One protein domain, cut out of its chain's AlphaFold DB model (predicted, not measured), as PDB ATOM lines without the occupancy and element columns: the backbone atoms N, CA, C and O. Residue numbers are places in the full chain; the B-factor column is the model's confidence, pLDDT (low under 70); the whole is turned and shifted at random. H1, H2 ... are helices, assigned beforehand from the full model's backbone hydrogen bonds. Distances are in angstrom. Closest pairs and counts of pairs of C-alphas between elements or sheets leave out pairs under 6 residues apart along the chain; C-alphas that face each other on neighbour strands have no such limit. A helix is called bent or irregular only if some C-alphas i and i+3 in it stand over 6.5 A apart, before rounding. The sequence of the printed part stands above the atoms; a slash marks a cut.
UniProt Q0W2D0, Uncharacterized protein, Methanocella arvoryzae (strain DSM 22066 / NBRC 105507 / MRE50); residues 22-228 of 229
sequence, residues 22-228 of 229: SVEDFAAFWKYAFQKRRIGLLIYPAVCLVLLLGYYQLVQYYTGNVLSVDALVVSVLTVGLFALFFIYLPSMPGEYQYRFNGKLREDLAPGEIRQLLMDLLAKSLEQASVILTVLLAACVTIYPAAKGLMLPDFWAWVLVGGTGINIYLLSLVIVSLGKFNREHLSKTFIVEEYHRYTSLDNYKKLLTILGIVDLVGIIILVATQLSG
ATOM      1  N   SER A  22      33.867  12.281 -46.844       72.62
ATOM      2  CA  SER A  22      35.271  12.594 -47.131       72.62
ATOM      3  C   SER A  22      36.188  12.005 -46.059       72.62
ATOM      4  O   SER A  22      36.111  12.358 -44.880       72.62
ATOM      5  N   VAL A  23      37.091  11.112 -46.478       77.94
ATOM      6  CA  VAL A  23      38.139  10.544 -45.608       77.94
ATOM      7  C   VAL A  23      39.096  11.638 -45.125       77.94
ATOM      8  O   VAL A  23      39.609  11.568 -44.008       77.94
ATOM      9  N   GLU A  24      39.301  12.678 -45.933       79.69
ATOM     10  CA  GLU A  24      40.136  13.824 -45.578       79.69
ATOM     11  C   GLU A  24      39.519  14.636 -44.436       79.69
ATOM     12  O   GLU A  24      40.226  15.007 -43.499       79.69
ATOM     13  N   ASP A  25      38.201  14.855 -44.464       75.25
ATOM     14  CA  ASP A  25      37.495  15.535 -43.375       75.25
ATOM     15  C   ASP A  25      37.436  14.682 -42.108       75.25
ATOM     16  O   ASP A  25      37.653  15.205 -41.012       75.25
ATOM     17  N   PHE A  26      37.252  13.366 -42.254       81.88
ATOM     18  CA  PHE A  26      37.340  12.427 -41.137       81.88
ATOM     19  C   PHE A  26      38.715  12.507 -40.451       81.88
ATOM     20  O   PHE A  26      38.805  12.694 -39.235       81.88
ATOM     21  N   ALA A  27      39.802  12.427 -41.225       84.19
ATOM     22  CA  ALA A  27      41.160  12.525 -40.698       84.19
ATOM     23  C   ALA A  27      41.442  13.908 -40.087       84.19
ATOM     24  O   ALA A  27      42.066  14.002 -39.026       84.19
ATOM     25  N   ALA A  28      40.958  14.982 -40.719       81.75
ATOM     26  CA  ALA A  28      41.106  16.345 -40.219       81.75
ATOM     27  C   ALA A  28      40.386  16.546 -38.878       81.75
ATOM     28  O   ALA A  28      40.971  17.129 -37.963       81.75
ATOM     29  N   PHE A  29      39.167  16.020 -38.727       85.25
ATOM     30  CA  PHE A  29      38.422  16.074 -37.472       85.25
ATOM     31  C   PHE A  29      39.148  15.333 -36.345       85.25
ATOM     32  O   PHE A  29      39.313  15.876 -35.254       85.25
ATOM     33  N   TRP A  30      39.622  14.110 -36.591       85.44
ATOM     34  CA  TRP A  30      40.318  13.357 -35.550       85.44
ATOM     35  C   TRP A  30      41.658  13.993 -35.191       85.44
ATOM     36  O   TRP A  30      41.958  14.145 -34.008       85.44
ATOM     37  N   LYS A  31      42.423  14.481 -36.177       86.50
ATOM     38  CA  LYS A  31      43.636  15.272 -35.923       86.50
ATOM     39  C   LYS A  31      43.331  16.497 -35.055       86.50
ATOM     40  O   LYS A  31      44.050  16.742 -34.088       86.50
ATOM     41  N   TYR A  32      42.250  17.217 -35.355       86.25
ATOM     42  CA  TYR A  32      41.768  18.337 -34.549       86.25
ATOM     43  C   TYR A  32      41.434  17.917 -33.110       86.25
ATOM     44  O   TYR A  32      41.926  18.521 -32.153       86.25
ATOM     45  N   ALA A  33      40.647  16.851 -32.947       84.94
ATOM     46  CA  ALA A  33      40.244  16.321 -31.649       84.94
ATOM     47  C   ALA A  33      41.455  15.931 -30.785       84.94
ATOM     48  O   ALA A  33      41.512  16.292 -29.604       84.94
ATOM     49  N   PHE A  34      42.454  15.266 -31.376       84.12
ATOM     50  CA  PHE A  34      43.706  14.920 -30.700       84.12
ATOM     51  C   PHE A  34      44.516  16.163 -30.315       84.12
ATOM     52  O   PHE A  34      44.949  16.281 -29.168       84.12
ATOM     53  N   GLN A  35      44.674  17.129 -31.225       86.06
ATOM     54  CA  GLN A  35      45.411  18.370 -30.959       86.06
ATOM     55  C   GLN A  35      44.776  19.205 -29.841       86.06
ATOM     56  O   GLN A  35      45.481  19.757 -28.998       86.06
ATOM     57  N   LYS A  36      43.442  19.258 -29.786       83.19
ATOM     58  CA  LYS A  36      42.688  19.949 -28.731       83.19
ATOM     59  C   LYS A  36      42.506  19.117 -27.459       83.19
ATOM     60  O   LYS A  36      41.783  19.548 -26.565       83.19
ATOM     61  N   ARG A  37      43.148  17.943 -27.367       81.81
ATOM     62  CA  ARG A  37      43.064  17.016 -26.225       81.81
ATOM     63  C   ARG A  37      41.620  16.670 -25.843       81.81
ATOM     64  O   ARG A  37      41.306  16.497 -24.667       81.81
ATOM     65  N   ARG A  38      40.731  16.528 -26.831       82.19
ATOM     66  CA  ARG A  38      39.325  16.139 -26.626       82.19
ATOM     67  C   ARG A  38      39.177  14.634 -26.411       82.19
ATOM     68  O   ARG A  38      38.381  13.974 -27.067       82.19
ATOM     69  N   ILE A  39      39.931  14.095 -25.455       77.31
ATOM     70  CA  ILE A  39      39.900  12.673 -25.073       77.31
ATOM     71  C   ILE A  39      38.497  12.281 -24.577       77.31
ATOM     72  O   ILE A  39      38.069  11.139 -24.747       77.31
ATOM     73  N   GLY A  40      37.740  13.256 -24.056       72.25
ATOM     74  CA  GLY A  40      36.327  13.113 -23.715       72.25
ATOM     75  C   GLY A  40      35.497  12.459 -24.823       72.25
ATOM     76  O   GLY A  40      34.673  11.612 -24.512       72.25
ATOM     77  N   LEU A  41      35.777  12.729 -26.102       78.81
ATOM     78  CA  LEU A  41      35.048  12.121 -27.222       78.81
ATOM     79  C   LEU A  41      35.070  10.587 -27.201       78.81
ATOM     80  O   LEU A  41      34.082   9.973 -27.572       78.81
ATOM     81  N   LEU A  42      36.163   9.969 -26.747       79.88
ATOM     82  CA  LEU A  42      36.280   8.509 -26.651       79.88
ATOM     83  C   LEU A  42      35.859   7.981 -25.275       79.88
ATOM     84  O   LEU A  42      35.295   6.895 -25.169       79.88
ATOM     85  N   ILE A  43      36.103   8.760 -24.219       81.62
ATOM     86  CA  ILE A  43      35.751   8.376 -22.846       81.62
ATOM     87  C   ILE A  43      34.231   8.383 -22.648       81.62
ATOM     88  O   ILE A  43      33.705   7.474 -22.014       81.62
ATOM     89  N   TYR A  44      33.515   9.370 -23.197       76.00
ATOM     90  CA  TYR A  44      32.067   9.504 -23.019       76.00
ATOM     91  C   TYR A  44      31.296   8.257 -23.484       76.00
ATOM     92  O   TYR A  44      30.558   7.711 -22.665       76.00
ATOM     93  N   PRO A  45      31.482   7.744 -24.718       78.06
ATOM     94  CA  PRO A  45      30.850   6.502 -25.166       78.06
ATOM     95  C   PRO A  45      31.224   5.293 -24.314       78.06
ATOM     96  O   PRO A  45      30.362   4.475 -24.012       78.06
ATOM     97  N   ALA A  46      32.489   5.185 -23.893       82.44
ATOM     98  CA  ALA A  46      32.948   4.070 -23.070       82.44
ATOM     99  C   ALA A  46      32.276   4.070 -21.686       82.44
ATOM    100  O   ALA A  46      31.747   3.048 -21.255       82.44
ATOM    101  N   VAL A  47      32.235   5.225 -21.014       84.56
ATOM    102  CA  VAL A  47      31.536   5.392 -19.729       84.56
ATOM    103  C   VAL A  47      30.043   5.123 -19.894       84.56
ATOM    104  O   VAL A  47      29.457   4.393 -19.102       84.56
ATOM    105  N   CYS A  48      29.437   5.663 -20.950       81.75
ATOM    106  CA  CYS A  48      28.038   5.432 -21.280       81.75
ATOM    107  C   CYS A  48      27.717   3.949 -21.485       81.75
ATOM    108  O   CYS A  48      26.727   3.459 -20.949       81.75
ATOM    109  N   LEU A  49      28.571   3.222 -22.211       83.38
ATOM    110  CA  LEU A  49      28.430   1.787 -22.431       83.38
ATOM    111  C   LEU A  49      28.515   1.014 -21.111       83.38
ATOM    112  O   LEU A  49      27.654   0.185 -20.839       83.38
ATOM    113  N   VAL A  50      29.510   1.310 -20.269       86.12
ATOM    114  CA  VAL A  50      29.662   0.660 -18.956       86.12
ATOM    115  C   VAL A  50      28.435   0.908 -18.077       86.12
ATOM    116  O   VAL A  50      27.905  -0.033 -17.487       86.12
ATOM    117  N   LEU A  51      27.946   2.151 -18.023       83.69
ATOM    118  CA  LEU A  51      26.743   2.500 -17.266       83.69
ATOM    119  C   LEU A  51      25.497   1.799 -17.816       83.69
ATOM    120  O   LEU A  51      24.709   1.277 -17.031       83.69
ATOM    121  N   LEU A  52      25.330   1.741 -19.140       83.88
ATOM    122  CA  LEU A  52      24.200   1.069 -19.778       83.88
ATOM    123  C   LEU A  52      24.208  -0.437 -19.500       83.88
ATOM    124  O   LEU A  52      23.161  -0.999 -19.194       83.88
ATOM    125  N   LEU A  53      25.372  -1.089 -19.565       85.00
ATOM    126  CA  LEU A  53      25.500  -2.516 -19.266       85.00
ATOM    127  C   LEU A  53      25.253  -2.812 -17.789       85.00
ATOM    128  O   LEU A  53      24.527  -3.753 -17.475       85.00
ATOM    129  N   GLY A  54      25.798  -1.993 -16.885       83.62
ATOM    130  CA  GLY A  54      25.510  -2.095 -15.454       83.62
ATOM    131  C   GLY A  54      24.021  -1.906 -15.155       83.62
ATOM    132  O   GLY A  54      23.439  -2.682 -14.398       83.62
ATOM    133  N   TYR A  55      23.383  -0.929 -15.802       83.31
ATOM    134  CA  TYR A  55      21.947  -0.685 -15.678       83.31
ATOM    135  C   TYR A  55      21.110  -1.842 -16.230       83.31
ATOM    136  O   TYR A  55      20.189  -2.305 -15.566       83.31
ATOM    137  N   TYR A  56      21.455  -2.357 -17.408       82.25
ATOM    138  CA  TYR A  56      20.797  -3.514 -18.008       82.25
ATOM    139  C   TYR A  56      20.888  -4.754 -17.105       82.25
ATOM    140  O   TYR A  56      19.876  -5.412 -16.879       82.25
ATOM    141  N   GLN A  57      22.063  -5.037 -16.530       82.56
ATOM    142  CA  GLN A  57      22.239  -6.145 -15.581       82.56
ATOM    143  C   GLN A  57      21.366  -5.961 -14.337       82.56
ATOM    144  O   GLN A  57      20.725  -6.902 -13.872       82.56
ATOM    145  N   LEU A  58      21.292  -4.732 -13.825       83.12
ATOM    146  CA  LEU A  58      20.435  -4.396 -12.696       83.12
ATOM    147  C   LEU A  58      18.950  -4.612 -13.031       83.12
ATOM    148  O   LEU A  58      18.224  -5.211 -12.242       83.12
ATOM    149  N   VAL A  59      18.502  -4.198 -14.218       79.62
ATOM    150  CA  VAL A  59      17.128  -4.434 -14.687       79.62
ATOM    151  C   VAL A  59      16.841  -5.928 -14.838       79.62
ATOM    152  O   VAL A  59      15.807  -6.383 -14.356       79.62
ATOM    153  N   GLN A  60      17.743  -6.712 -15.433       77.69
ATOM    154  CA  GLN A  60      17.583  -8.168 -15.546       77.69
ATOM    155  C   GLN A  60      17.449  -8.845 -14.181       77.69
ATOM    156  O   GLN A  60      16.554  -9.670 -13.987       77.69
ATOM    157  N   TYR A  61      18.283  -8.438 -13.220       82.38
ATOM    158  CA  TYR A  61      18.235  -8.937 -11.849       82.38
ATOM    159  C   TYR A  61      16.880  -8.659 -11.181       82.38
ATOM    160  O   TYR A  61      16.268  -9.572 -10.634       82.38
ATOM    161  N   TYR A  62      16.374  -7.423 -11.262       79.69
ATOM    162  CA  TYR A  62      15.107  -7.050 -10.615       79.69
ATOM    163  C   TYR A  62      13.857  -7.536 -11.351       79.69
ATOM    164  O   TYR A  62      12.811  -7.698 -10.728       79.69
ATOM    165  N   THR A  63      13.943  -7.760 -12.661       75.31
ATOM    166  CA  THR A  63      12.804  -8.215 -13.472       75.31
ATOM    167  C   THR A  63      12.772  -9.728 -13.659       75.31
ATOM    168  O   THR A  63      11.828 -10.234 -14.248       75.31
ATOM    169  N   GLY A  64      13.759 -10.471 -13.147       75.56
ATOM    170  CA  GLY A  64      13.791 -11.930 -13.251       75.56
ATOM    171  C   GLY A  64      14.051 -12.432 -14.673       75.56
ATOM    172  O   GLY A  64      13.474 -13.434 -15.083       75.56
ATOM    173  N   ASN A  65      14.920 -11.749 -15.423       71.69
ATOM    174  CA  ASN A  65      15.277 -12.083 -16.807       71.69
ATOM    175  C   ASN A  65      14.138 -11.950 -17.837       71.69
ATOM    176  O   ASN A  65      14.063 -12.715 -18.799       71.69
ATOM    177  N   VAL A  66      13.247 -10.968 -17.665       68.81
ATOM    178  CA  VAL A  66      12.155 -10.694 -18.623       68.81
ATOM    179  C   VAL A  66      12.683 -10.229 -19.986       68.81
ATOM    180  O   VAL A  66      12.037 -10.465 -21.009       68.81
ATOM    181  N   LEU A  67      13.862  -9.597 -20.038       63.94
ATOM    182  CA  LEU A  67      14.525  -9.327 -21.310       63.94
ATOM    183  C   LEU A  67      15.165 -10.632 -21.798       63.94
ATOM    184  O   LEU A  67      16.184 -11.073 -21.281       63.94
ATOM    185  N   SER A  68      14.598 -11.238 -22.836       63.94
ATOM    186  CA  SER A  68      15.163 -12.435 -23.482       63.94
ATOM    187  C   SER A  68      16.426 -12.151 -24.309       63.94
ATOM    188  O   SER A  68      17.051 -13.071 -24.832       63.94
ATOM    189  N   VAL A  69      16.792 -10.877 -24.464       67.38
ATOM    190  CA  VAL A  69      17.920 -10.431 -25.286       67.38
ATOM    191  C   VAL A  69      19.196 -10.482 -24.466       67.38
ATOM    192  O   VAL A  69      19.255  -9.808 -23.452       67.38
ATOM    193  N   ASP A  70      20.218 -11.206 -24.923       72.75
ATOM    194  CA  ASP A  70      21.534 -11.315 -24.275       72.75
ATOM    195  C   ASP A  70      22.244  -9.945 -24.137       72.75
ATOM    196  O   ASP A  70      22.228  -9.117 -25.056       72.75
ATOM    197  N   ALA A  71      22.924  -9.721 -23.007       71.81
ATOM    198  CA  ALA A  71      23.782  -8.560 -22.759       71.81
ATOM    199  C   ALA A  71      24.834  -8.358 -23.863       71.81
ATOM    200  O   ALA A  71      25.188  -7.220 -24.190       71.81
ATOM    201  N   LEU A  72      25.324  -9.447 -24.463       72.56
ATOM    202  CA  LEU A  72      26.267  -9.397 -25.576       72.56
ATOM    203  C   LEU A  72      25.629  -8.760 -26.818       72.56
ATOM    204  O   LEU A  72      26.250  -7.914 -27.458       72.56
ATOM    205  N   VAL A  73      24.370  -9.086 -27.118       73.88
ATOM    206  CA  VAL A  73      23.627  -8.489 -28.239       73.88
ATOM    207  C   VAL A  73      23.397  -6.997 -27.994       73.88
ATOM    208  O   VAL A  73      23.649  -6.183 -28.883       73.88
ATOM    209  N   VAL A  74      23.006  -6.620 -26.772       73.50
ATOM    210  CA  VAL A  74      22.852  -5.207 -26.379       73.50
ATOM    211  C   VAL A  74      24.177  -4.451 -26.512       73.50
ATOM    212  O   VAL A  74      24.200  -3.336 -27.038       73.50
ATOM    213  N   SER A  75      25.292  -5.069 -26.111       72.75
ATOM    214  CA  SER A  75      26.638  -4.494 -26.234       72.75
ATOM    215  C   SER A  75      27.024  -4.268 -27.694       72.75
ATOM    216  O   SER A  75      27.441  -3.169 -28.053       72.75
ATOM    217  N   VAL A  76      26.855  -5.281 -28.548       78.31
ATOM    218  CA  VAL A  76      27.208  -5.211 -29.974       78.31
ATOM    219  C   VAL A  76      26.377  -4.151 -30.693       78.31
ATOM    220  O   VAL A  76      26.938  -3.350 -31.439       78.31
ATOM    221  N   LEU A  77      25.066  -4.088 -30.441       76.56
ATOM    222  CA  LEU A  77      24.195  -3.066 -31.032       76.56
ATOM    223  C   LEU A  77      24.570  -1.659 -30.564       76.56
ATOM    224  O   LEU A  77      24.663  -0.743 -31.378       76.56
ATOM    225  N   THR A  78      24.832  -1.492 -29.267       75.38
ATOM    226  CA  THR A  78      25.220  -0.201 -28.692       75.38
ATOM    227  C   THR A  78      26.548   0.275 -29.277       75.38
ATOM    228  O   THR A  78      26.638   1.396 -29.774       75.38
ATOM    229  N   VAL A  79      27.568  -0.589 -29.291       81.06
ATOM    230  CA  VAL A  79      28.879  -0.290 -29.884       81.06
ATOM    231  C   VAL A  79      28.756  -0.014 -31.380       81.06
ATOM    232  O   VAL A  79      29.371   0.930 -31.866       81.06
ATOM    233  N   GLY A  80      27.935  -0.777 -32.106       80.69
ATOM    234  CA  GLY A  80      27.672  -0.557 -33.528       80.69
ATOM    235  C   GLY A  80      27.038   0.807 -33.805       80.69
ATOM    236  O   GLY A  80      27.500   1.530 -34.686       80.69
ATOM    237  N   LEU A  81      26.033   1.206 -33.018       77.94
ATOM    238  CA  LEU A  81      25.402   2.525 -33.127       77.94
ATOM    239  C   LEU A  81      26.391   3.648 -32.805       77.94
ATOM    240  O   LEU A  81      26.497   4.601 -33.574       77.94
ATOM    241  N   PHE A  82      27.166   3.522 -31.726       80.31
ATOM    242  CA  PHE A  82      28.228   4.480 -31.425       80.31
ATOM    243  C   PHE A  82      29.251   4.560 -32.562       80.31
ATOM    244  O   PHE A  82      29.549   5.654 -33.030       80.31
ATOM    245  N   ALA A  83      29.740   3.430 -33.074       79.75
ATOM    246  CA  ALA A  83      30.691   3.406 -34.182       79.75
ATOM    247  C   ALA A  83      30.138   4.127 -35.421       79.75
ATOM    248  O   ALA A  83      30.846   4.933 -36.018       79.75
ATOM    249  N   LEU A  84      28.859   3.923 -35.756       79.50
ATOM    250  CA  LEU A  84      28.204   4.648 -36.844       79.50
ATOM    251  C   LEU A  84      28.227   6.162 -36.610       79.50
ATOM    252  O   LEU A  84      28.643   6.893 -37.503       79.50
ATOM    253  N   PHE A  85      27.868   6.650 -35.421       74.69
ATOM    254  CA  PHE A  85      27.909   8.089 -35.118       74.69
ATOM    255  C   PHE A  85      29.330   8.669 -35.159       74.69
ATOM    256  O   PHE A  85      29.538   9.749 -35.715       74.69
ATOM    257  N   PHE A  86      30.308   7.942 -34.619       76.94
ATOM    258  CA  PHE A  86      31.711   8.356 -34.543       76.94
ATOM    259  C   PHE A  86      32.474   8.223 -35.867       76.94
ATOM    260  O   PHE A  86      33.555   8.793 -36.007       76.94
ATOM    261  N   ILE A  87      31.914   7.518 -36.850       75.88
ATOM    262  CA  ILE A  87      32.425   7.472 -38.223       75.88
ATOM    263  C   ILE A  87      31.701   8.498 -39.098       75.88
ATOM    264  O   ILE A  87      32.334   9.262 -39.824       75.88
ATOM    265  N   TYR A  88      30.374   8.547 -38.996       71.88
ATOM    266  CA  TYR A  88      29.520   9.347 -39.862       71.88
ATOM    267  C   TYR A  88      29.641  10.845 -39.581       71.88
ATOM    268  O   TYR A  88      29.940  11.603 -40.498       71.88
ATOM    269  N   LEU A  89      29.487  11.302 -38.332       70.88
ATOM    270  CA  LEU A  89      29.515  12.743 -38.042       70.88
ATOM    271  C   LEU A  89      30.866  13.391 -38.406       70.88
ATOM    272  O   LEU A  89      30.853  14.416 -39.089       70.88
ATOM    273  N   PRO A  90      32.033  12.812 -38.057       70.81
ATOM    274  CA  PRO A  90      33.332  13.368 -38.451       70.81
ATOM    275  C   PRO A  90      33.579  13.475 -39.954       70.81
ATOM    276  O   PRO A  90      34.450  14.235 -40.362       70.81
ATOM    277  N   SER A  91      32.827  12.739 -40.774       64.81
ATOM    278  CA  SER A  91      32.939  12.778 -42.237       64.81
ATOM    279  C   SER A  91      32.116  13.890 -42.907       64.81
ATOM    280  O   SER A  91      32.209  14.064 -44.119       64.81
ATOM    281  N   MET A  92      31.331  14.648 -42.127       65.25
ATOM    282  CA  MET A  92      30.403  15.687 -42.600       65.25
ATOM    283  C   MET A  92      30.791  17.174 -42.432       65.25
ATOM    284  O   MET A  92      29.968  18.007 -42.818       65.25
ATOM    285  N   PRO A  93      31.959  17.598 -41.899       64.06
ATOM    286  CA  PRO A  93      32.297  19.021 -41.775       64.06
ATOM    287  C   PRO A  93      32.077  19.843 -43.053       64.06
ATOM    288  O   PRO A  93      31.456  20.906 -42.987       64.06
ATOM    289  N   GLY A  94      32.512  19.357 -44.218       61.75
ATOM    290  CA  GLY A  94      32.262  20.069 -45.468       61.75
ATOM    291  C   GLY A  94      30.837  19.931 -46.011       61.75
ATOM    292  O   GLY A  94      30.365  20.845 -46.684       61.75
ATOM    293  N   GLU A  95      30.083  18.889 -45.636       67.44
ATOM    294  CA  GLU A  95      28.638  18.844 -45.901       67.44
ATOM    295  C   GLU A  95      27.901  19.929 -45.106       67.44
ATOM    296  O   GLU A  95      26.999  20.578 -45.637       67.44
ATOM    297  N   TYR A  96      28.299  20.182 -43.858       66.56
ATOM    298  CA  TYR A  96      27.756  21.295 -43.083       66.56
ATOM    299  C   TYR A  96      28.106  22.641 -43.715       66.56
ATOM    300  O   TYR A  96      27.227  23.489 -43.857       66.56
ATOM    301  N   GLN A  97      29.350  22.826 -44.157       67.88
ATOM    302  CA  GLN A  97      29.763  24.053 -44.836       67.88
ATOM    303  C   GLN A  97      28.993  24.275 -46.149       67.88
ATOM    304  O   GLN A  97      28.566  25.393 -46.427       67.88
ATOM    305  N   TYR A  98      28.729  23.209 -46.910       69.31
ATOM    306  CA  TYR A  98      27.879  23.243 -48.101       69.31
ATOM    307  C   TYR A  98      26.416  23.575 -47.763       69.31
ATOM    308  O   TYR A  98      25.835  24.498 -48.334       69.31
ATOM    309  N   ARG A  99      25.807  22.853 -46.809       67.88
ATOM    310  CA  ARG A  99      24.394  23.023 -46.416       67.88
ATOM    311  C   ARG A  99      24.109  24.388 -45.797       67.88
ATOM    312  O   ARG A  99      22.982  24.876 -45.890       67.88
ATOM    313  N   PHE A 100      25.104  24.979 -45.144       69.75
ATOM    314  CA  PHE A 100      25.003  26.283 -44.498       69.75
ATOM    315  C   PHE A 100      25.663  27.407 -45.301       69.75
ATOM    316  O   PHE A 100      25.802  28.518 -44.788       69.75
ATOM    317  N   ASN A 101      26.024  27.166 -46.563       71.06
ATOM    318  CA  ASN A 101      26.539  28.221 -47.425       71.06
ATOM    319  C   ASN A 101      25.506  29.364 -47.549       71.06
ATOM    320  O   ASN A 101      24.316  29.117 -47.751       71.06
ATOM    321  N   GLY A 102      25.949  30.610 -47.353       70.00
ATOM    322  CA  GLY A 102      25.086  31.799 -47.277       70.00
ATOM    323  C   GLY A 102      24.316  31.984 -45.959       70.00
ATOM    324  O   GLY A 102      23.501  32.894 -45.853       70.00
ATOM    325  N   LYS A 103      24.542  31.127 -44.954       78.69
ATOM    326  CA  LYS A 103      23.968  31.238 -43.595       78.69
ATOM    327  C   LYS A 103      25.023  31.464 -42.512       78.69
ATOM    328  O   LYS A 103      24.694  31.780 -41.367       78.69
ATOM    329  N   LEU A 104      26.282  31.239 -42.867       78.88
ATOM    330  CA  LEU A 104      27.437  31.472 -42.015       78.88
ATOM    331  C   LEU A 104      27.804  32.954 -42.051       78.88
ATOM    332  O   LEU A 104      27.535  33.649 -43.027       78.88
ATOM    333  N   ARG A 105      28.422  33.427 -40.975       76.50
ATOM    334  CA  ARG A 105      28.945  34.789 -40.899       76.50
ATOM    335  C   ARG A 105      30.019  35.029 -41.961       76.50
ATOM    336  O   ARG A 105      31.009  34.305 -42.013       76.50
ATOM    337  N   GLU A 106      29.816  36.053 -42.786       77.25
ATOM    338  CA  GLU A 106      30.726  36.418 -43.881       77.25
ATOM    339  C   GLU A 106      31.971  37.178 -43.395       77.25
ATOM    340  O   GLU A 106      32.948  37.294 -44.129       77.25
ATOM    341  N   ASP A 107      31.959  37.679 -42.155       80.19
ATOM    342  CA  ASP A 107      33.059  38.446 -41.562       80.19
ATOM    343  C   ASP A 107      34.194  37.579 -40.985       80.19
ATOM    344  O   ASP A 107      35.213  38.110 -40.549       80.19
ATOM    345  N   LEU A 108      34.039  36.252 -40.994       75.50
ATOM    346  CA  LEU A 108      35.014  35.307 -40.450       75.50
ATOM    347  C   LEU A 108      35.911  34.719 -41.539       75.50
ATOM    348  O   LEU A 108      35.465  34.393 -42.642       75.50
ATOM    349  N   ALA A 109      37.183  34.496 -41.205       81.06
ATOM    350  CA  ALA A 109      38.099  33.833 -42.125       81.06
ATOM    351  C   ALA A 109      37.679  32.359 -42.348       81.06
ATOM    352  O   ALA A 109      37.244  31.690 -41.404       81.06
ATOM    353  N   PRO A 110      37.881  31.778 -43.550       73.94
ATOM    354  CA  PRO A 110      37.489  30.392 -43.840       73.94
ATOM    355  C   PRO A 110      38.062  29.349 -42.862       73.94
ATOM    356  O   PRO A 110      37.406  28.355 -42.547       73.94
ATOM    357  N   GLY A 111      39.276  29.583 -42.347       76.56
ATOM    358  CA  GLY A 111      39.905  28.724 -41.338       76.56
ATOM    359  C   GLY A 111      39.221  28.778 -39.967       76.56
ATOM    360  O   GLY A 111      39.114  27.751 -39.298       76.56
ATOM    361  N   GLU A 112      38.702  29.942 -39.570       79.62
ATOM    362  CA  GLU A 112      37.989  30.131 -38.301       79.62
ATOM    363  C   GLU A 112      36.609  29.474 -38.338       79.62
ATOM    364  O   GLU A 112      36.229  28.778 -37.397       79.62
ATOM    365  N   ILE A 113      35.900  29.605 -39.464       78.12
ATOM    366  CA  ILE A 113      34.620  28.926 -39.703       78.12
ATOM    367  C   ILE A 113      34.799  27.409 -39.603       78.12
ATOM    368  O   ILE A 113      34.043  26.738 -38.899       78.12
ATOM    369  N   ARG A 114      35.828  26.854 -40.258       77.44
ATOM    370  CA  ARG A 114      36.107  25.412 -40.203       77.44
ATOM    371  C   ARG A 114      36.381  24.946 -38.771       77.44
ATOM    372  O   ARG A 114      35.902  23.884 -38.379       77.44
ATOM    373  N   GLN A 115      37.101  25.738 -37.979       81.38
ATOM    374  CA  GLN A 115      37.371  25.414 -36.580       81.38
ATOM    375  C   GLN A 115      36.098  25.457 -35.717       81.38
ATOM    376  O   GLN A 115      35.865  24.526 -34.946       81.38
ATOM    377  N   LEU A 116      35.247  26.473 -35.886       80.62
ATOM    378  CA  LEU A 116      33.954  26.575 -35.194       80.62
ATOM    379  C   LEU A 116      33.027  25.397 -35.528       80.62
ATOM    380  O   LEU A 116      32.372  24.849 -34.639       80.62
ATOM    381  N   LEU A 117      33.012  24.957 -36.789       78.44
ATOM    382  CA  LEU A 117      32.257  23.777 -37.214       78.44
ATOM    383  C   LEU A 117      32.806  22.490 -36.581       78.44
ATOM    384  O   LEU A 117      32.023  21.674 -36.100       78.44
ATOM    385  N   MET A 118      34.131  22.317 -36.515       81.81
ATOM    386  CA  MET A 118      34.745  21.175 -35.820       81.81
ATOM    387  C   MET A 118      34.442  21.181 -34.314       81.81
ATOM    388  O   MET A 118      34.204  20.122 -33.727       81.81
ATOM    389  N   ASP A 119      34.403  22.358 -33.688       82.69
ATOM    390  CA  ASP A 119      34.025  22.521 -32.283       82.69
ATOM    391  C   ASP A 119      32.581  22.114 -32.014       82.69
ATOM    392  O   ASP A 119      32.316  21.359 -31.067       82.69
ATOM    393  N   LEU A 120      31.674  22.577 -32.871       77.75
ATOM    394  CA  LEU A 120      30.255  22.258 -32.822       77.75
ATOM    395  C   LEU A 120      30.018  20.764 -33.068       77.75
ATOM    396  O   LEU A 120      29.240  20.140 -32.345       77.75
ATOM    397  N   LEU A 121      30.740  20.163 -34.015       80.19
ATOM    398  CA  LEU A 121      30.637  18.739 -34.323       80.19
ATOM    399  C   LEU A 121      31.113  17.859 -33.161       80.19
ATOM    400  O   LEU A 121      30.428  16.915 -32.769       80.19
ATOM    401  N   ALA A 122      32.251  18.196 -32.557       80.31
ATOM    402  CA  ALA A 122      32.761  17.469 -31.402       80.31
ATOM    403  C   ALA A 122      31.814  17.574 -30.193       80.31
ATOM    404  O   ALA A 122      31.544  16.567 -29.542       80.31
ATOM    405  N   LYS A 123      31.235  18.749 -29.910       79.00
ATOM    406  CA  LYS A 123      30.233  18.843 -28.836       79.00
ATOM    407  C   LYS A 123      28.959  18.063 -29.166       79.00
ATOM    408  O   LYS A 123      28.389  17.421 -28.286       79.00
ATOM    409  N   SER A 124      28.544  18.087 -30.429       77.75
ATOM    410  CA  SER A 124      27.387  17.325 -30.901       77.75
ATOM    411  C   SER A 124      27.600  15.820 -30.733       77.75
ATOM    412  O   SER A 124      26.665  15.132 -30.349       77.75
ATOM    413  N   LEU A 125      28.821  15.308 -30.927       79.31
ATOM    414  CA  LEU A 125      29.175  13.908 -30.652       79.31
ATOM    415  C   LEU A 125      29.077  13.547 -29.163       79.31
ATOM    416  O   LEU A 125      28.536  12.494 -28.818       79.31
ATOM    417  N   GLU A 126      29.547  14.420 -28.268       79.38
ATOM    418  CA  GLU A 126      29.384  14.226 -26.818       79.38
ATOM    419  C   GLU A 126      27.898  14.182 -26.434       79.38
ATOM    420  O   GLU A 126      27.460  13.287 -25.713       79.38
ATOM    421  N   GLN A 127      27.100  15.121 -26.951       76.94
ATOM    422  CA  GLN A 127      25.663  15.180 -26.680       76.94
ATOM    423  C   GLN A 127      24.917  13.990 -27.281       76.94
ATOM    424  O   GLN A 127      24.125  13.370 -26.579       76.94
ATOM    425  N   ALA A 128      25.203  13.621 -28.531       78.06
ATOM    426  CA  ALA A 128      24.636  12.441 -29.177       78.06
ATOM    427  C   ALA A 128      24.912  11.181 -28.354       78.06
ATOM    428  O   ALA A 128      24.027  10.343 -28.210       78.06
ATOM    429  N   SER A 129      26.097  11.088 -27.742       76.31
ATOM    430  CA  SER A 129      26.440   9.961 -26.880       76.31
ATOM    431  C   SER A 129      25.565   9.891 -25.631       76.31
ATOM    432  O   SER A 129      25.043   8.827 -25.300       76.31
ATOM    433  N   VAL A 130      25.339  11.024 -24.965       77.75
ATOM    434  CA  VAL A 130      24.440  11.103 -23.803       77.75
ATOM    435  C   VAL A 130      23.002  10.772 -24.202       77.75
ATOM    436  O   VAL A 130      22.359   9.957 -23.547       77.75
ATOM    437  N   ILE A 131      22.513  11.353 -25.298       80.31
ATOM    438  CA  ILE A 131      21.148  11.146 -25.801       80.31
ATOM    439  C   ILE A 131      20.918   9.676 -26.136       80.31
ATOM    440  O   ILE A 131      19.925   9.099 -25.702       80.31
ATOM    441  N   LEU A 132      21.852   9.056 -26.862       78.19
ATOM    442  CA  LEU A 132      21.789   7.643 -27.219       78.19
ATOM    443  C   LEU A 132      21.797   6.751 -25.971       78.19
ATOM    444  O   LEU A 132      21.075   5.764 -25.916       78.19
ATOM    445  N   THR A 133      22.557   7.119 -24.944       78.19
ATOM    446  CA  THR A 133      22.611   6.365 -23.683       78.19
ATOM    447  C   THR A 133      21.304   6.451 -22.913       78.19
ATOM    448  O   THR A 133      20.796   5.430 -22.463       78.19
ATOM    449  N   VAL A 134      20.729   7.652 -22.795       79.56
ATOM    450  CA  VAL A 134      19.419   7.861 -22.158       79.56
ATOM    451  C   VAL A 134      18.326   7.128 -22.932       79.56
ATOM    452  O   VAL A 134      17.482   6.475 -22.325       79.56
ATOM    453  N   LEU A 135      18.374   7.188 -24.265       80.69
ATOM    454  CA  LEU A 135      17.473   6.465 -25.155       80.69
ATOM    455  C   LEU A 135      17.538   4.955 -24.900       80.69
ATOM    456  O   LEU A 135      16.516   4.333 -24.632       80.69
ATOM    457  N   LEU A 136      18.738   4.374 -24.943       77.31
ATOM    458  CA  LEU A 136      18.939   2.943 -24.732       77.31
ATOM    459  C   LEU A 136      18.556   2.517 -23.310       77.31
ATOM    460  O   LEU A 136      17.918   1.480 -23.146       77.31
ATOM    461  N   ALA A 137      18.877   3.324 -22.293       78.00
ATOM    462  CA  ALA A 137      18.471   3.063 -20.916       78.00
ATOM    463  C   ALA A 137      16.942   3.048 -20.784       78.00
ATOM    464  O   ALA A 137      16.393   2.093 -20.243       78.00
ATOM    465  N   ALA A 138      16.250   4.039 -21.354       77.25
ATOM    466  CA  ALA A 138      14.791   4.083 -21.359       77.25
ATOM    467  C   ALA A 138      14.182   2.871 -22.080       77.25
ATOM    468  O   ALA A 138      13.248   2.266 -21.560       77.25
ATOM    469  N   CYS A 139      14.735   2.456 -23.224       76.12
ATOM    470  CA  CYS A 139      14.297   1.243 -23.920       76.12
ATOM    471  C   CYS A 139      14.426  -0.009 -23.032       76.12
ATOM    472  O   CYS A 139      13.503  -0.824 -22.980       76.12
ATOM    473  N   VAL A 140      15.543  -0.137 -22.306       75.94
ATOM    474  CA  VAL A 140      15.806  -1.243 -21.370       75.94
ATOM    475  C   VAL A 140      14.848  -1.228 -20.172       75.94
ATOM    476  O   VAL A 140      14.526  -2.295 -19.666       75.94
ATOM    477  N   THR A 141      14.345  -0.069 -19.735       76.69
ATOM    478  CA  THR A 141      13.362   0.031 -18.635       76.69
ATOM    479  C   THR A 141      11.922  -0.187 -19.095       76.69
ATOM    480  O   THR A 141      11.140  -0.857 -18.421       76.69
ATOM    481  N   ILE A 142      11.546   0.405 -20.230       77.44
ATOM    482  CA  ILE A 142      10.149   0.501 -20.674       77.44
ATOM    483  C   ILE A 142       9.640  -0.837 -21.172       77.44
ATOM    484  O   ILE A 142       8.502  -1.192 -20.882       77.44
ATOM    485  N   TYR A 143      10.472  -1.600 -21.880       77.38
ATOM    486  CA  TYR A 143      10.045  -2.897 -22.386       77.38
ATOM    487  C   TYR A 143       9.718  -3.888 -21.246       77.38
ATOM    488  O   TYR A 143       8.613  -4.436 -21.245       77.38
ATOM    489  N   PRO A 144      10.568  -4.074 -20.214       71.88
ATOM    490  CA  PRO A 144      10.223  -4.906 -19.060       71.88
ATOM    491  C   PRO A 144       9.066  -4.353 -18.239       71.88
ATOM    492  O   PRO A 144       8.249  -5.134 -17.770       71.88
ATOM    493  N   ALA A 145       8.960  -3.030 -18.083       71.06
ATOM    494  CA  ALA A 145       7.818  -2.423 -17.403       71.06
ATOM    495  C   ALA A 145       6.503  -2.722 -18.145       71.06
ATOM    496  O   ALA A 145       5.527  -3.133 -17.524       71.06
ATOM    497  N   ALA A 146       6.494  -2.604 -19.476       76.12
ATOM    498  CA  ALA A 146       5.352  -2.964 -20.311       76.12
ATOM    499  C   ALA A 146       5.008  -4.459 -20.194       76.12
ATOM    500  O   ALA A 146       3.835  -4.817 -20.105       76.12
ATOM    501  N   LYS A 147       6.021  -5.331 -20.123       75.31
ATOM    502  CA  LYS A 147       5.834  -6.768 -19.874       75.31
ATOM    503  C   LYS A 147       5.311  -7.076 -18.471       75.31
ATOM    504  O   LYS A 147       4.456  -7.944 -18.334       75.31
ATOM    505  N   GLY A 148       5.768  -6.355 -17.447       71.06
ATOM    506  CA  GLY A 148       5.238  -6.446 -16.083       71.06
ATOM    507  C   GLY A 148       3.770  -6.022 -15.984       71.06
ATOM    508  O   GLY A 148       3.043  -6.531 -15.140       71.06
ATOM    509  N   LEU A 149       3.321  -5.155 -16.896       73.56
ATOM    510  CA  LEU A 149       1.916  -4.780 -17.091       73.56
ATOM    511  C   LEU A 149       1.152  -5.733 -18.028       73.56
ATOM    512  O   LEU A 149       0.057  -5.398 -18.461       73.56
ATOM    513  N   MET A 150       1.732  -6.886 -18.382       77.50
ATOM    514  CA  MET A 150       1.149  -7.887 -19.286       77.50
ATOM    515  C   MET A 150       0.737  -7.341 -20.664       77.50
ATOM    516  O   MET A 150      -0.094  -7.926 -21.359       77.50
ATOM    517  N   LEU A 151       1.355  -6.243 -21.117       73.38
ATOM    518  CA  LEU A 151       1.032  -5.671 -22.418       73.38
ATOM    519  C   LEU A 151       1.461  -6.612 -23.561       73.38
ATOM    520  O   LEU A 151       2.568  -7.171 -23.528       73.38
ATOM    521  N   PRO A 152       0.641  -6.739 -24.625       80.00
ATOM    522  CA  PRO A 152       1.050  -7.411 -25.851       80.00
ATOM    523  C   PRO A 152       2.330  -6.796 -26.426       80.00
ATOM    524  O   PRO A 152       2.511  -5.576 -26.385       80.00
ATOM    525  N   ASP A 153       3.185  -7.625 -27.034       76.44
ATOM    526  CA  ASP A 153       4.486  -7.195 -27.571       76.44
ATOM    527  C   ASP A 153       4.385  -5.989 -28.499       76.44
ATOM    528  O   ASP A 153       5.192  -5.067 -28.410       76.44
ATOM    529  N   PHE A 154       3.359  -5.963 -29.346       78.94
ATOM    530  CA  PHE A 154       3.097  -4.837 -30.233       78.94
ATOM    531  C   PHE A 154       3.022  -3.503 -29.469       78.94
ATOM    532  O   PHE A 154       3.697  -2.546 -29.840       78.94
ATOM    533  N   TRP A 155       2.264  -3.445 -28.371       76.25
ATOM    534  CA  TRP A 155       2.099  -2.225 -27.576       76.25
ATOM    535  C   TRP A 155       3.350  -1.874 -26.772       76.25
ATOM    536  O   TRP A 155       3.694  -0.697 -26.679       76.25
ATOM    537  N   ALA A 156       4.075  -2.874 -26.262       76.31
ATOM    538  CA  ALA A 156       5.368  -2.658 -25.615       76.31
ATOM    539  C   ALA A 156       6.376  -2.007 -26.582       76.31
ATOM    540  O   ALA A 156       7.035  -1.031 -26.226       76.31
ATOM    541  N   TRP A 157       6.445  -2.478 -27.832       75.25
ATOM    542  CA  TRP A 157       7.298  -1.879 -28.863       75.25
ATOM    543  C   TRP A 157       6.840  -0.482 -29.286       75.25
ATOM    544  O   TRP A 157       7.685   0.386 -29.503       75.25
ATOM    545  N   VAL A 158       5.528  -0.232 -29.363       78.00
ATOM    546  CA  VAL A 158       4.985   1.112 -29.625       78.00
ATOM    547  C   VAL A 158       5.386   2.093 -28.521       78.00
ATOM    548  O   VAL A 158       5.801   3.205 -28.837       78.00
ATOM    549  N   LEU A 159       5.335   1.687 -27.247       75.31
ATOM    550  CA  LEU A 159       5.782   2.521 -26.126       75.31
ATOM    551  C   LEU A 159       7.290   2.789 -26.183       75.31
ATOM    552  O   LEU A 159       7.704   3.939 -26.074       75.31
ATOM    553  N   VAL A 160       8.106   1.762 -26.439       79.81
ATOM    554  CA  VAL A 160       9.561   1.918 -26.620       79.81
ATOM    555  C   VAL A 160       9.874   2.882 -27.771       79.81
ATOM    556  O   VAL A 160      10.675   3.802 -27.610       79.81
ATOM    557  N   GLY A 161       9.215   2.718 -28.921       76.88
ATOM    558  CA  GLY A 161       9.388   3.591 -30.082       76.88
ATOM    559  C   GLY A 161       8.930   5.028 -29.819       76.88
ATOM    560  O   GLY A 161       9.651   5.971 -30.142       76.88
ATOM    561  N   GLY A 162       7.767   5.201 -29.186       76.44
ATOM    562  CA  GLY A 162       7.215   6.506 -28.816       76.44
ATOM    563  C   GLY A 162       8.110   7.253 -27.833       76.44
ATOM    564  O   GLY A 162       8.475   8.402 -28.082       76.44
ATOM    565  N   THR A 163       8.566   6.586 -26.772       77.69
ATOM    566  CA  THR A 163       9.526   7.180 -25.836       77.69
ATOM    567  C   THR A 163      10.855   7.484 -26.511       77.69
ATOM    568  O   THR A 163      11.464   8.513 -26.220       77.69
ATOM    569  N   GLY A 164      11.286   6.657 -27.465       77.06
ATOM    570  CA  GLY A 164      12.502   6.935 -28.207       77.06
ATOM    571  C   GLY A 164      12.423   8.195 -29.068       77.06
ATOM    572  O   GLY A 164      13.334   9.026 -29.045       77.06
ATOM    573  N   ILE A 165      11.296   8.387 -29.758       77.38
ATOM    574  CA  ILE A 165      10.994   9.630 -30.476       77.38
ATOM    575  C   ILE A 165      10.961  10.804 -29.493       77.38
ATOM    576  O   ILE A 165      11.574  11.836 -29.762       77.38
ATOM    577  N   ASN A 166      10.327  10.649 -28.330       76.62
ATOM    578  CA  ASN A 166      10.213  11.733 -27.359       76.62
ATOM    579  C   ASN A 166      11.572  12.155 -26.791       76.62
ATOM    580  O   ASN A 166      11.882  13.345 -26.761       76.62
ATOM    581  N   ILE A 167      12.429  11.199 -26.429       78.81
ATOM    582  CA  ILE A 167      13.795  11.481 -25.974       78.81
ATOM    583  C   ILE A 167      14.583  12.197 -27.069       78.81
ATOM    584  O   ILE A 167      15.244  13.192 -26.779       78.81
ATOM    585  N   TYR A 168      14.486  11.756 -28.326       75.25
ATOM    586  CA  TYR A 168      15.153  12.423 -29.446       75.25
ATOM    587  C   TYR A 168      14.679  13.875 -29.624       75.25
ATOM    588  O   TYR A 168      15.499  14.794 -29.676       75.25
ATOM    589  N   LEU A 169      13.365  14.104 -29.662       75.69
ATOM    590  CA  LEU A 169      12.780  15.433 -29.849       75.69
ATOM    591  C   LEU A 169      13.102  16.376 -28.682       75.69
ATOM    592  O   LEU A 169      13.504  17.519 -28.904       75.69
ATOM    593  N   LEU A 170      12.980  15.900 -27.442       77.12
ATOM    594  CA  LEU A 170      13.326  16.663 -26.242       77.12
ATOM    595  C   LEU A 170      14.819  17.010 -26.225       77.12
ATOM    596  O   LEU A 170      15.206  18.134 -25.904       77.12
ATOM    597  N   SER A 171      15.658  16.066 -26.644       76.69
ATOM    598  CA  SER A 171      17.095  16.277 -26.744       76.69
ATOM    599  C   SER A 171      17.450  17.335 -27.780       76.69
ATOM    600  O   SER A 171      18.294  18.177 -27.493       76.69
ATOM    601  N   LEU A 172      16.780  17.370 -28.939       73.19
ATOM    602  CA  LEU A 172      16.957  18.453 -29.914       73.19
ATOM    603  C   LEU A 172      16.649  19.824 -29.298       73.19
ATOM    604  O   LEU A 172      17.424  20.757 -29.479       73.19
ATOM    605  N   VAL A 173      15.565  19.943 -28.525       75.25
ATOM    606  CA  VAL A 173      15.204  21.199 -27.844       75.25
ATOM    607  C   VAL A 173      16.279  21.601 -26.831       75.25
ATOM    608  O   VAL A 173      16.760  22.733 -26.856       75.25
ATOM    609  N   ILE A 174      16.696  20.677 -25.960       74.12
ATOM    610  CA  ILE A 174      17.710  20.940 -24.926       74.12
ATOM    611  C   ILE A 174      19.051  21.318 -25.559       74.12
ATOM    612  O   ILE A 174      19.702  22.271 -25.127       74.12
ATOM    613  N   VAL A 175      19.458  20.594 -26.600       74.94
ATOM    614  CA  VAL A 175      20.705  20.835 -27.325       74.94
ATOM    615  C   VAL A 175      20.671  22.195 -28.013       74.94
ATOM    616  O   VAL A 175      21.628  22.954 -27.886       74.94
ATOM    617  N   SER A 176      19.589  22.545 -28.705       68.19
ATOM    618  CA  SER A 176      19.488  23.821 -29.419       68.19
ATOM    619  C   SER A 176      19.351  25.035 -28.492       68.19
ATOM    620  O   SER A 176      19.893  26.101 -28.786       68.19
ATOM    621  N   LEU A 177      18.672  24.890 -27.350       75.06
ATOM    622  CA  LEU A 177      18.492  25.975 -26.377       75.06
ATOM    623  C   LEU A 177      19.617  26.062 -25.335       75.06
ATOM    624  O   LEU A 177      19.697  27.045 -24.594       75.06
ATOM    625  N   GLY A 178      20.496  25.062 -25.277       73.81
ATOM    626  CA  GLY A 178      21.603  25.003 -24.331       73.81
ATOM    627  C   GLY A 178      22.576  26.176 -24.481       73.81
ATOM    628  O   GLY A 178      22.926  26.582 -25.589       73.81
ATOM    629  N   LYS A 179      23.070  26.695 -23.346       71.12
ATOM    630  CA  LYS A 179      23.969  27.865 -23.276       71.12
ATOM    631  C   LYS A 179      25.178  27.754 -24.216       71.12
ATOM    632  O   LYS A 179      25.487  28.708 -24.919       71.12
ATOM    633  N   PHE A 180      25.819  26.583 -24.254       67.75
ATOM    634  CA  PHE A 180      26.983  26.331 -25.110       67.75
ATOM    635  C   PHE A 180      26.649  26.455 -26.602       67.75
ATOM    636  O   PHE A 180      27.367  27.125 -27.343       67.75
ATOM    637  N   ASN A 181      25.543  25.840 -27.031       73.62
ATOM    638  CA  ASN A 181      25.123  25.884 -28.426       73.62
ATOM    639  C   ASN A 181      24.637  27.271 -28.813       73.62
ATOM    640  O   ASN A 181      24.994  27.729 -29.885       73.62
ATOM    641  N   ARG A 182      23.920  27.992 -27.946       77.25
ATOM    642  CA  ARG A 182      23.559  29.392 -28.214       77.25
ATOM    643  C   ARG A 182      24.792  30.254 -28.480       77.25
ATOM    644  O   ARG A 182      24.837  30.954 -29.484       77.25
ATOM    645  N   GLU A 183      25.816  30.148 -27.639       79.94
ATOM    646  CA  GLU A 183      27.043  30.930 -27.803       79.94
ATOM    647  C   GLU A 183      27.824  30.554 -29.078       79.94
ATOM    648  O   GLU A 183      28.326  31.430 -29.785       79.94
ATOM    649  N   HIS A 184      27.903  29.261 -29.417       77.56
ATOM    650  CA  HIS A 184      28.544  28.813 -30.660       77.56
ATOM    651  C   HIS A 184      27.735  29.192 -31.901       77.56
ATOM    652  O   HIS A 184      28.306  29.657 -32.886       77.56
ATOM    653  N   LEU A 185      26.410  29.055 -31.854       79.56
ATOM    654  CA  LEU A 185      25.520  29.426 -32.948       79.56
ATOM    655  C   LEU A 185      25.595  30.932 -33.222       79.56
ATOM    656  O   LEU A 185      25.712  31.308 -34.381       79.56
ATOM    657  N   SER A 186      25.637  31.786 -32.189       82.25
ATOM    658  CA  SER A 186      25.792  33.241 -32.370       82.25
ATOM    659  C   SER A 186      27.150  33.640 -32.957       82.25
ATOM    660  O   SER A 186      27.283  34.683 -33.593       82.25
ATOM    661  N   LYS A 187      28.182  32.820 -32.725       82.38
ATOM    662  CA  LYS A 187      29.522  33.027 -33.289       82.38
ATOM    663  C   LYS A 187      29.637  32.504 -34.723       82.38
ATOM    664  O   LYS A 187      30.470  33.009 -35.457       82.38
ATOM    665  N   THR A 188      28.813  31.535 -35.120       78.44
ATOM    666  CA  THR A 188      28.953  30.806 -36.395       78.44
ATOM    667  C   THR A 188      27.957  31.269 -37.465       78.44
ATOM    668  O   THR A 188      28.307  31.350 -38.642       78.44
ATOM    669  N   PHE A 189      26.722  31.588 -37.074       81.38
ATOM    670  CA  PHE A 189      25.619  31.904 -37.985       81.38
ATOM    671  C   PHE A 189      25.264  33.391 -37.981       81.38
ATOM    672  O   PHE A 189      25.496  34.098 -36.998       81.38
ATOM    673  N   ILE A 190      24.663  33.850 -39.080       83.25
ATOM    674  CA  ILE A 190      24.008  35.162 -39.146       83.25
ATOM    675  C   ILE A 190      22.845  35.248 -38.146       83.25
ATOM    676  O   ILE A 190      22.293  34.229 -37.714       83.25
ATOM    677  N   VAL A 191      22.465  36.473 -37.781       82.75
ATOM    678  CA  VAL A 191      21.496  36.757 -36.708       82.75
ATOM    679  C   VAL A 191      20.148  36.072 -36.959       82.75
ATOM    680  O   VAL A 191      19.574  35.490 -36.036       82.75
ATOM    681  N   GLU A 192      19.667  36.059 -38.203       83.12
ATOM    682  CA  GLU A 192      18.406  35.417 -38.578       83.12
ATOM    683  C   GLU A 192      18.424  33.900 -38.326       83.12
ATOM    684  O   GLU A 192      17.500  33.354 -37.718       83.12
ATOM    685  N   GLU A 193      19.481  33.200 -38.751       80.06
ATOM    686  CA  GLU A 193      19.596  31.749 -38.549       80.06
ATOM    687  C   GLU A 193      19.888  31.415 -37.079       80.06
ATOM    688  O   GLU A 193      19.330  30.453 -36.551       80.06
ATOM    689  N   TYR A 194      20.642  32.250 -36.359       81.25
ATOM    690  CA  TYR A 194      20.785  32.130 -34.907       81.25
ATOM    691  C   TYR A 194      19.427  32.176 -34.188       81.25
ATOM    692  O   TYR A 194      19.127  31.289 -33.381       81.25
ATOM    693  N   HIS A 195      18.567  33.152 -34.492       80.62
ATOM    694  CA  HIS A 195      17.223  33.220 -33.907       80.62
ATOM    695  C   HIS A 195      16.359  32.021 -34.298       80.62
ATOM    696  O   HIS A 195      15.586  31.520 -33.477       80.62
ATOM    697  N   ARG A 196      16.532  31.498 -35.517       79.44
ATOM    698  CA  ARG A 196      15.836  30.291 -35.966       79.44
ATOM    699  C   ARG A 196      16.149  29.072 -35.092       79.44
ATOM    700  O   ARG A 196      15.220  28.377 -34.688       79.44
ATOM    701  N   TYR A 197      17.414  28.826 -34.759       71.19
ATOM    702  CA  TYR A 197      17.801  27.662 -33.946       71.19
ATOM    703  C   TYR A 197      17.617  27.864 -32.438       71.19
ATOM    704  O   TYR A 197      17.679  26.903 -31.682       71.19
ATOM    705  N   THR A 198      17.409  29.093 -31.966       77.75
ATOM    706  CA  THR A 198      17.394  29.386 -30.521       77.75
ATOM    707  C   THR A 198      16.058  29.897 -29.988       77.75
ATOM    708  O   THR A 198      15.901  30.007 -28.767       77.75
ATOM    709  N   SER A 199      15.094  30.193 -30.866       79.38
ATOM    710  CA  SER A 199      13.753  30.629 -30.478       79.38
ATOM    711  C   SER A 199      12.861  29.448 -30.116       79.38
ATOM    712  O   SER A 199      12.658  28.536 -30.917       79.38
ATOM    713  N   LEU A 200      12.270  29.499 -28.919       76.19
ATOM    714  CA  LEU A 200      11.344  28.480 -28.419       76.19
ATOM    715  C   LEU A 200      10.082  28.362 -29.292       76.19
ATOM    716  O   LEU A 200       9.507  27.280 -29.402       76.19
ATOM    717  N   ASP A 201       9.698  29.443 -29.974       79.88
ATOM    718  CA  ASP A 201       8.554  29.461 -30.890       79.88
ATOM    719  C   ASP A 201       8.711  28.468 -32.045       79.88
ATOM    720  O   ASP A 201       7.731  27.849 -32.460       79.88
ATOM    721  N   ASN A 202       9.946  28.221 -32.488       76.56
ATOM    722  CA  ASN A 202      10.233  27.247 -33.541       76.56
ATOM    723  C   ASN A 202      10.114  25.796 -33.057       76.56
ATOM    724  O   ASN A 202       9.963  24.883 -33.869       76.56
ATOM    725  N   TYR A 203      10.120  25.581 -31.739       74.25
ATOM    726  CA  TYR A 203       9.952  24.272 -31.112       74.25
ATOM    727  C   TYR A 203       8.525  24.029 -30.614       74.25
ATOM    728  O   TYR A 203       8.217  22.899 -30.247       74.25
ATOM    729  N   LYS A 204       7.621  25.023 -30.650       78.50
ATOM    730  CA  LYS A 204       6.224  24.871 -30.194       78.50
ATOM    731  C   LYS A 204       5.530  23.670 -30.831       78.50
ATOM    732  O   LYS A 204       5.002  22.830 -30.117       78.50
ATOM    733  N   LYS A 205       5.604  23.535 -32.161       79.19
ATOM    734  CA  LYS A 205       5.008  22.395 -32.881       79.19
ATOM    735  C   LYS A 205       5.622  21.058 -32.450       79.19
ATOM    736  O   LYS A 205       4.899  20.080 -32.307       79.19
ATOM    737  N   LEU A 206       6.936  21.031 -32.221       75.44
ATOM    738  CA  LEU A 206       7.660  19.852 -31.739       75.44
ATOM    739  C   LEU A 206       7.182  19.441 -30.338       75.44
ATOM    740  O   LEU A 206       6.880  18.276 -30.110       75.44
ATOM    741  N   LEU A 207       7.068  20.412 -29.426       75.62
ATOM    742  CA  LEU A 207       6.595  20.230 -28.053       75.62
ATOM    743  C   LEU A 207       5.118  19.814 -28.002       75.62
ATOM    744  O   LEU A 207       4.740  18.991 -27.177       75.62
ATOM    745  N   THR A 208       4.282  20.328 -28.907       78.94
ATOM    746  CA  THR A 208       2.891  19.875 -29.046       78.94
ATOM    747  C   THR A 208       2.821  18.422 -29.509       78.94
ATOM    748  O   THR A 208       2.047  17.652 -28.950       78.94
ATOM    749  N   ILE A 209       3.637  18.027 -30.495       75.31
ATOM    750  CA  ILE A 209       3.704  16.630 -30.955       75.31
ATOM    751  C   ILE A 209       4.156  15.712 -29.812       75.31
ATOM    752  O   ILE A 209       3.505  14.700 -29.577       75.31
ATOM    753  N   LEU A 210       5.203  16.098 -29.075       74.62
ATOM    754  CA  LEU A 210       5.664  15.414 -27.858       74.62
ATOM    755  C   LEU A 210       4.510  15.176 -26.874       74.62
ATOM    756  O   LEU A 210       4.233  14.038 -26.507       74.62
ATOM    757  N   GLY A 211       3.780  16.240 -26.525       71.12
ATOM    758  CA  GLY A 211       2.645  16.152 -25.607       71.12
ATOM    759  C   GLY A 211       1.522  15.238 -26.109       71.12
ATOM    760  O   GLY A 211       0.928  14.523 -25.311       71.12
ATOM    761  N   ILE A 212       1.249  15.213 -27.418       77.25
ATOM    762  CA  ILE A 212       0.246  14.309 -28.008       77.25
ATOM    763  C   ILE A 212       0.705  12.850 -27.922       77.25
ATOM    764  O   ILE A 212      -0.090  11.993 -27.548       77.25
ATOM    765  N   VAL A 213       1.969  12.561 -28.252       70.44
ATOM    766  CA  VAL A 213       2.522  11.198 -28.177       70.44
ATOM    767  C   VAL A 213       2.468  10.677 -26.739       70.44
ATOM    768  O   VAL A 213       2.004   9.558 -26.521       70.44
ATOM    769  N   ASP A 214       2.861  11.498 -25.761       69.94
ATOM    770  CA  ASP A 214       2.774  11.138 -24.341       69.94
ATOM    771  C   ASP A 214       1.318  10.926 -23.890       69.94
ATOM    772  O   ASP A 214       1.019   9.942 -23.210       69.94
ATOM    773  N   LEU A 215       0.385  11.789 -24.311       74.31
ATOM    774  CA  LEU A 215      -1.039  11.657 -23.978       74.31
ATOM    775  C   LEU A 215      -1.636  10.356 -24.537       74.31
ATOM    776  O   LEU A 215      -2.378   9.669 -23.838       74.31
ATOM    777  N   VAL A 216      -1.293   9.995 -25.776       73.56
ATOM    778  CA  VAL A 216      -1.710   8.727 -26.395       73.56
ATOM    779  C   VAL A 216      -1.134   7.538 -25.625       73.56
ATOM    780  O   VAL A 216      -1.868   6.591 -25.348       73.56
ATOM    781  N   GLY A 217       0.138   7.605 -25.219       67.06
ATOM    782  CA  GLY A 217       0.763   6.587 -24.371       67.06
ATOM    783  C   GLY A 217       0.017   6.385 -23.048       67.06
ATOM    784  O   GLY A 217      -0.288   5.249 -22.686       67.06
ATOM    785  N   ILE A 218      -0.358   7.476 -22.369       70.94
ATOM    786  CA  ILE A 218      -1.154   7.437 -21.131       70.94
ATOM    787  C   ILE A 218      -2.543   6.839 -21.385       70.94
ATOM    788  O   ILE A 218      -2.984   5.985 -20.620       70.94
ATOM    789  N   ILE A 219      -3.230   7.245 -22.457       75.75
ATOM    790  CA  ILE A 219      -4.567   6.732 -22.794       75.75
ATOM    791  C   ILE A 219      -4.529   5.221 -23.040       75.75
ATOM    792  O   ILE A 219      -5.391   4.508 -22.532       75.75
ATOM    793  N   ILE A 220      -3.530   4.720 -23.774       70.06
ATOM    794  CA  ILE A 220      -3.349   3.279 -24.006       70.06
ATOM    795  C   ILE A 220      -3.135   2.549 -22.675       70.06
ATOM    796  O   ILE A 220      -3.737   1.501 -22.437       70.06
ATOM    797  N   LEU A 221      -2.314   3.114 -21.790       67.50
ATOM    798  CA  LEU A 221      -1.987   2.517 -20.495       67.50
ATOM    799  C   LEU A 221      -3.206   2.475 -19.554       67.50
ATOM    800  O   LEU A 221      -3.445   1.477 -18.883       67.50
ATOM    801  N   VAL A 222      -4.037   3.518 -19.562       70.75
ATOM    802  CA  VAL A 222      -5.299   3.560 -18.804       70.75
ATOM    803  C   VAL A 222      -6.346   2.616 -19.407       70.75
ATOM    804  O   VAL A 222      -7.022   1.897 -18.675       70.75
ATOM    805  N   ALA A 223      -6.478   2.575 -20.736       69.75
ATOM    806  CA  ALA A 223      -7.444   1.714 -21.420       69.75
ATOM    807  C   ALA A 223      -7.149   0.221 -21.216       69.75
ATOM    808  O   ALA A 223      -8.074  -0.572 -21.045       69.75
ATOM    809  N   THR A 224      -5.871  -0.160 -21.198       63.81
ATOM    810  CA  THR A 224      -5.438  -1.539 -20.924       63.81
ATOM    811  C   THR A 224      -5.708  -1.944 -19.473       63.81
ATOM    812  O   THR A 224      -6.270  -3.010 -19.252       63.81
ATOM    813  N   GLN A 225      -5.472  -1.067 -18.489       63.56
ATOM    814  CA  GLN A 225      -5.831  -1.360 -17.091       63.56
ATOM    815  C   GLN A 225      -7.344  -1.429 -16.832       63.56
ATOM    816  O   GLN A 225      -7.794  -2.233 -16.020       63.56
ATOM    817  N   LEU A 226      -8.147  -0.609 -17.515       59.31
ATOM    818  CA  LEU A 226      -9.607  -0.610 -17.355       59.31
ATOM    819  C   LEU A 226     -10.298  -1.784 -18.059       59.31
ATOM    820  O   LEU A 226     -11.418  -2.132 -17.691       59.31
ATOM    821  N   SER A 227      -9.663  -2.388 -19.065       58.56
ATOM    822  CA  SER A 227     -10.235  -3.518 -19.808       58.56
ATOM    823  C   SER A 227      -9.987  -4.881 -19.150       58.56
ATOM    824  O   SER A 227     -10.558  -5.867 -19.609       58.56
ATOM    825  N   GLY A 228      -9.215  -4.944 -18.055       49.75
ATOM    826  CA  GLY A 228      -8.996  -6.179 -17.291       49.75
ATOM    827  C   GLY A 228      -8.269  -7.283 -18.069       49.75
ATOM    828  O   GLY A 228      -8.478  -8.458 -17.768       49.75
TER     829      GLY A 228
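Overview. This is residues 22 to 228 of the 229 residues of an uncharacterized protein of Methanocella arvoryzae (strain DSM 22066 / NBRC 105507 / MRE50) (UniProt Q0W2D0). An elongated helical slab is built round one very long helix, H5, with the helices H2 and H3 along one side of it and H6 then H9 in a row on the other side, the five running roughly along the longest axis. The short helices H1, H4, H7 and H8 gather round the end where H5 begins, H1 and H4 across it and H7 and H8 as a small hairpin. The printed part has 207 residues with nine named helices, H1 to H9 in chain order, and no named strand; the class is all helix. The whole is only just loose, close to compact, with a radius of gyration of the C-alphas of 20.2 A and spans of 66 by 38 by 25 A.

Along the chain. H5, the longest helix, holds residues 110 to 148 and measures 56.3 A from C-alpha 110 at (37.489, 30.392, -43.840) to C-alpha 148 at (5.238, -6.446, -16.083). H2 is residues 40 to 63, 33.4 A, and H3 is residues 71 to 91, 30.3 A. H6 is residues 153 to 177, 36.0 A. H9 is residues 200 to 226, 37.5 A, ending at C-alpha 226 at (-9.607, -0.610, -17.355). The short helices are H1, residues 23 to 35, beginning at C-alpha 23 at (38.139, 10.544, -45.608), H4, residues 93 to 99, H7, residues 179 to 188, and H8, residues 191 to 198. H9 is irregular, with C-alphas 202 and 205 7.2 A apart, and has a kink of 29 degrees near residue 207.

Arrangement. H5 is the hub and touches six other helices. H2, H3 and H5 form an up and down bundle, each running against the one before it. H5 touches H2 at a shallow tilt of 4 degrees, the same way, the closest C-alphas being those of Pro 45 and Ser 129, 5.9 A. With residues 121 to 129 alone H5 touches H3, opposite ways at 21 degrees, closest at Leu 89 and Leu 121, C-alphas 7.1 A apart. H2 and H3 form a helical hairpin, with the C-alphas of Pro 45 and Phe 82 closest at 7.1 A. H5 and H6 form another, at a shallow tilt of 29 degrees, closest at the C-alphas of Ala 146 and Ala 156, 5.3 A. H6 touches H9, opposite ways at a shallow tilt of 23 degrees, closest at the C-alphas of Asn 166 and Leu 210, 5.9 A; H5 and H9 are apart. H4 is about perpendicular to H5 at 87 degrees and touches it, closest at the C-alphas of Pro 93 and Leu 117, 6.6 A. H1 touches H3, closest at the C-alphas of Phe 26 and Ser 91, 4.5 A, and only just touches H5, with 3 pairs of C-alphas within 8 A, closest at Phe 29 and Met 118, 6.5 A. H7 and H8 form a third hairpin, closest at the C-alphas of Ser 186 and Tyr 194, 5.7 A. H7 touches H5, closest at the C-alphas of Leu 116 and Thr 188, 6.7 A. Every O i to N i+4 pair is within hydrogen-bond range in H1, H4, H6, H7 and H8; the counts are 18 of 20 in H2, 15 of 17 in H3, 34 of 35 in H5 and 21 of 23 in H9.

Size, cuts and confidence. The two C-alphas farthest apart are those of Ala 109 and Gly 228, 66.6 A. The printed part has no cut. No link is long; the links H2 to H3 and H4 to H5 are short but not tight, and the links H1 to H2, H3 to H4, H5 to H6, H6 to H7, H7 to H8 and H8 to H9 are tight.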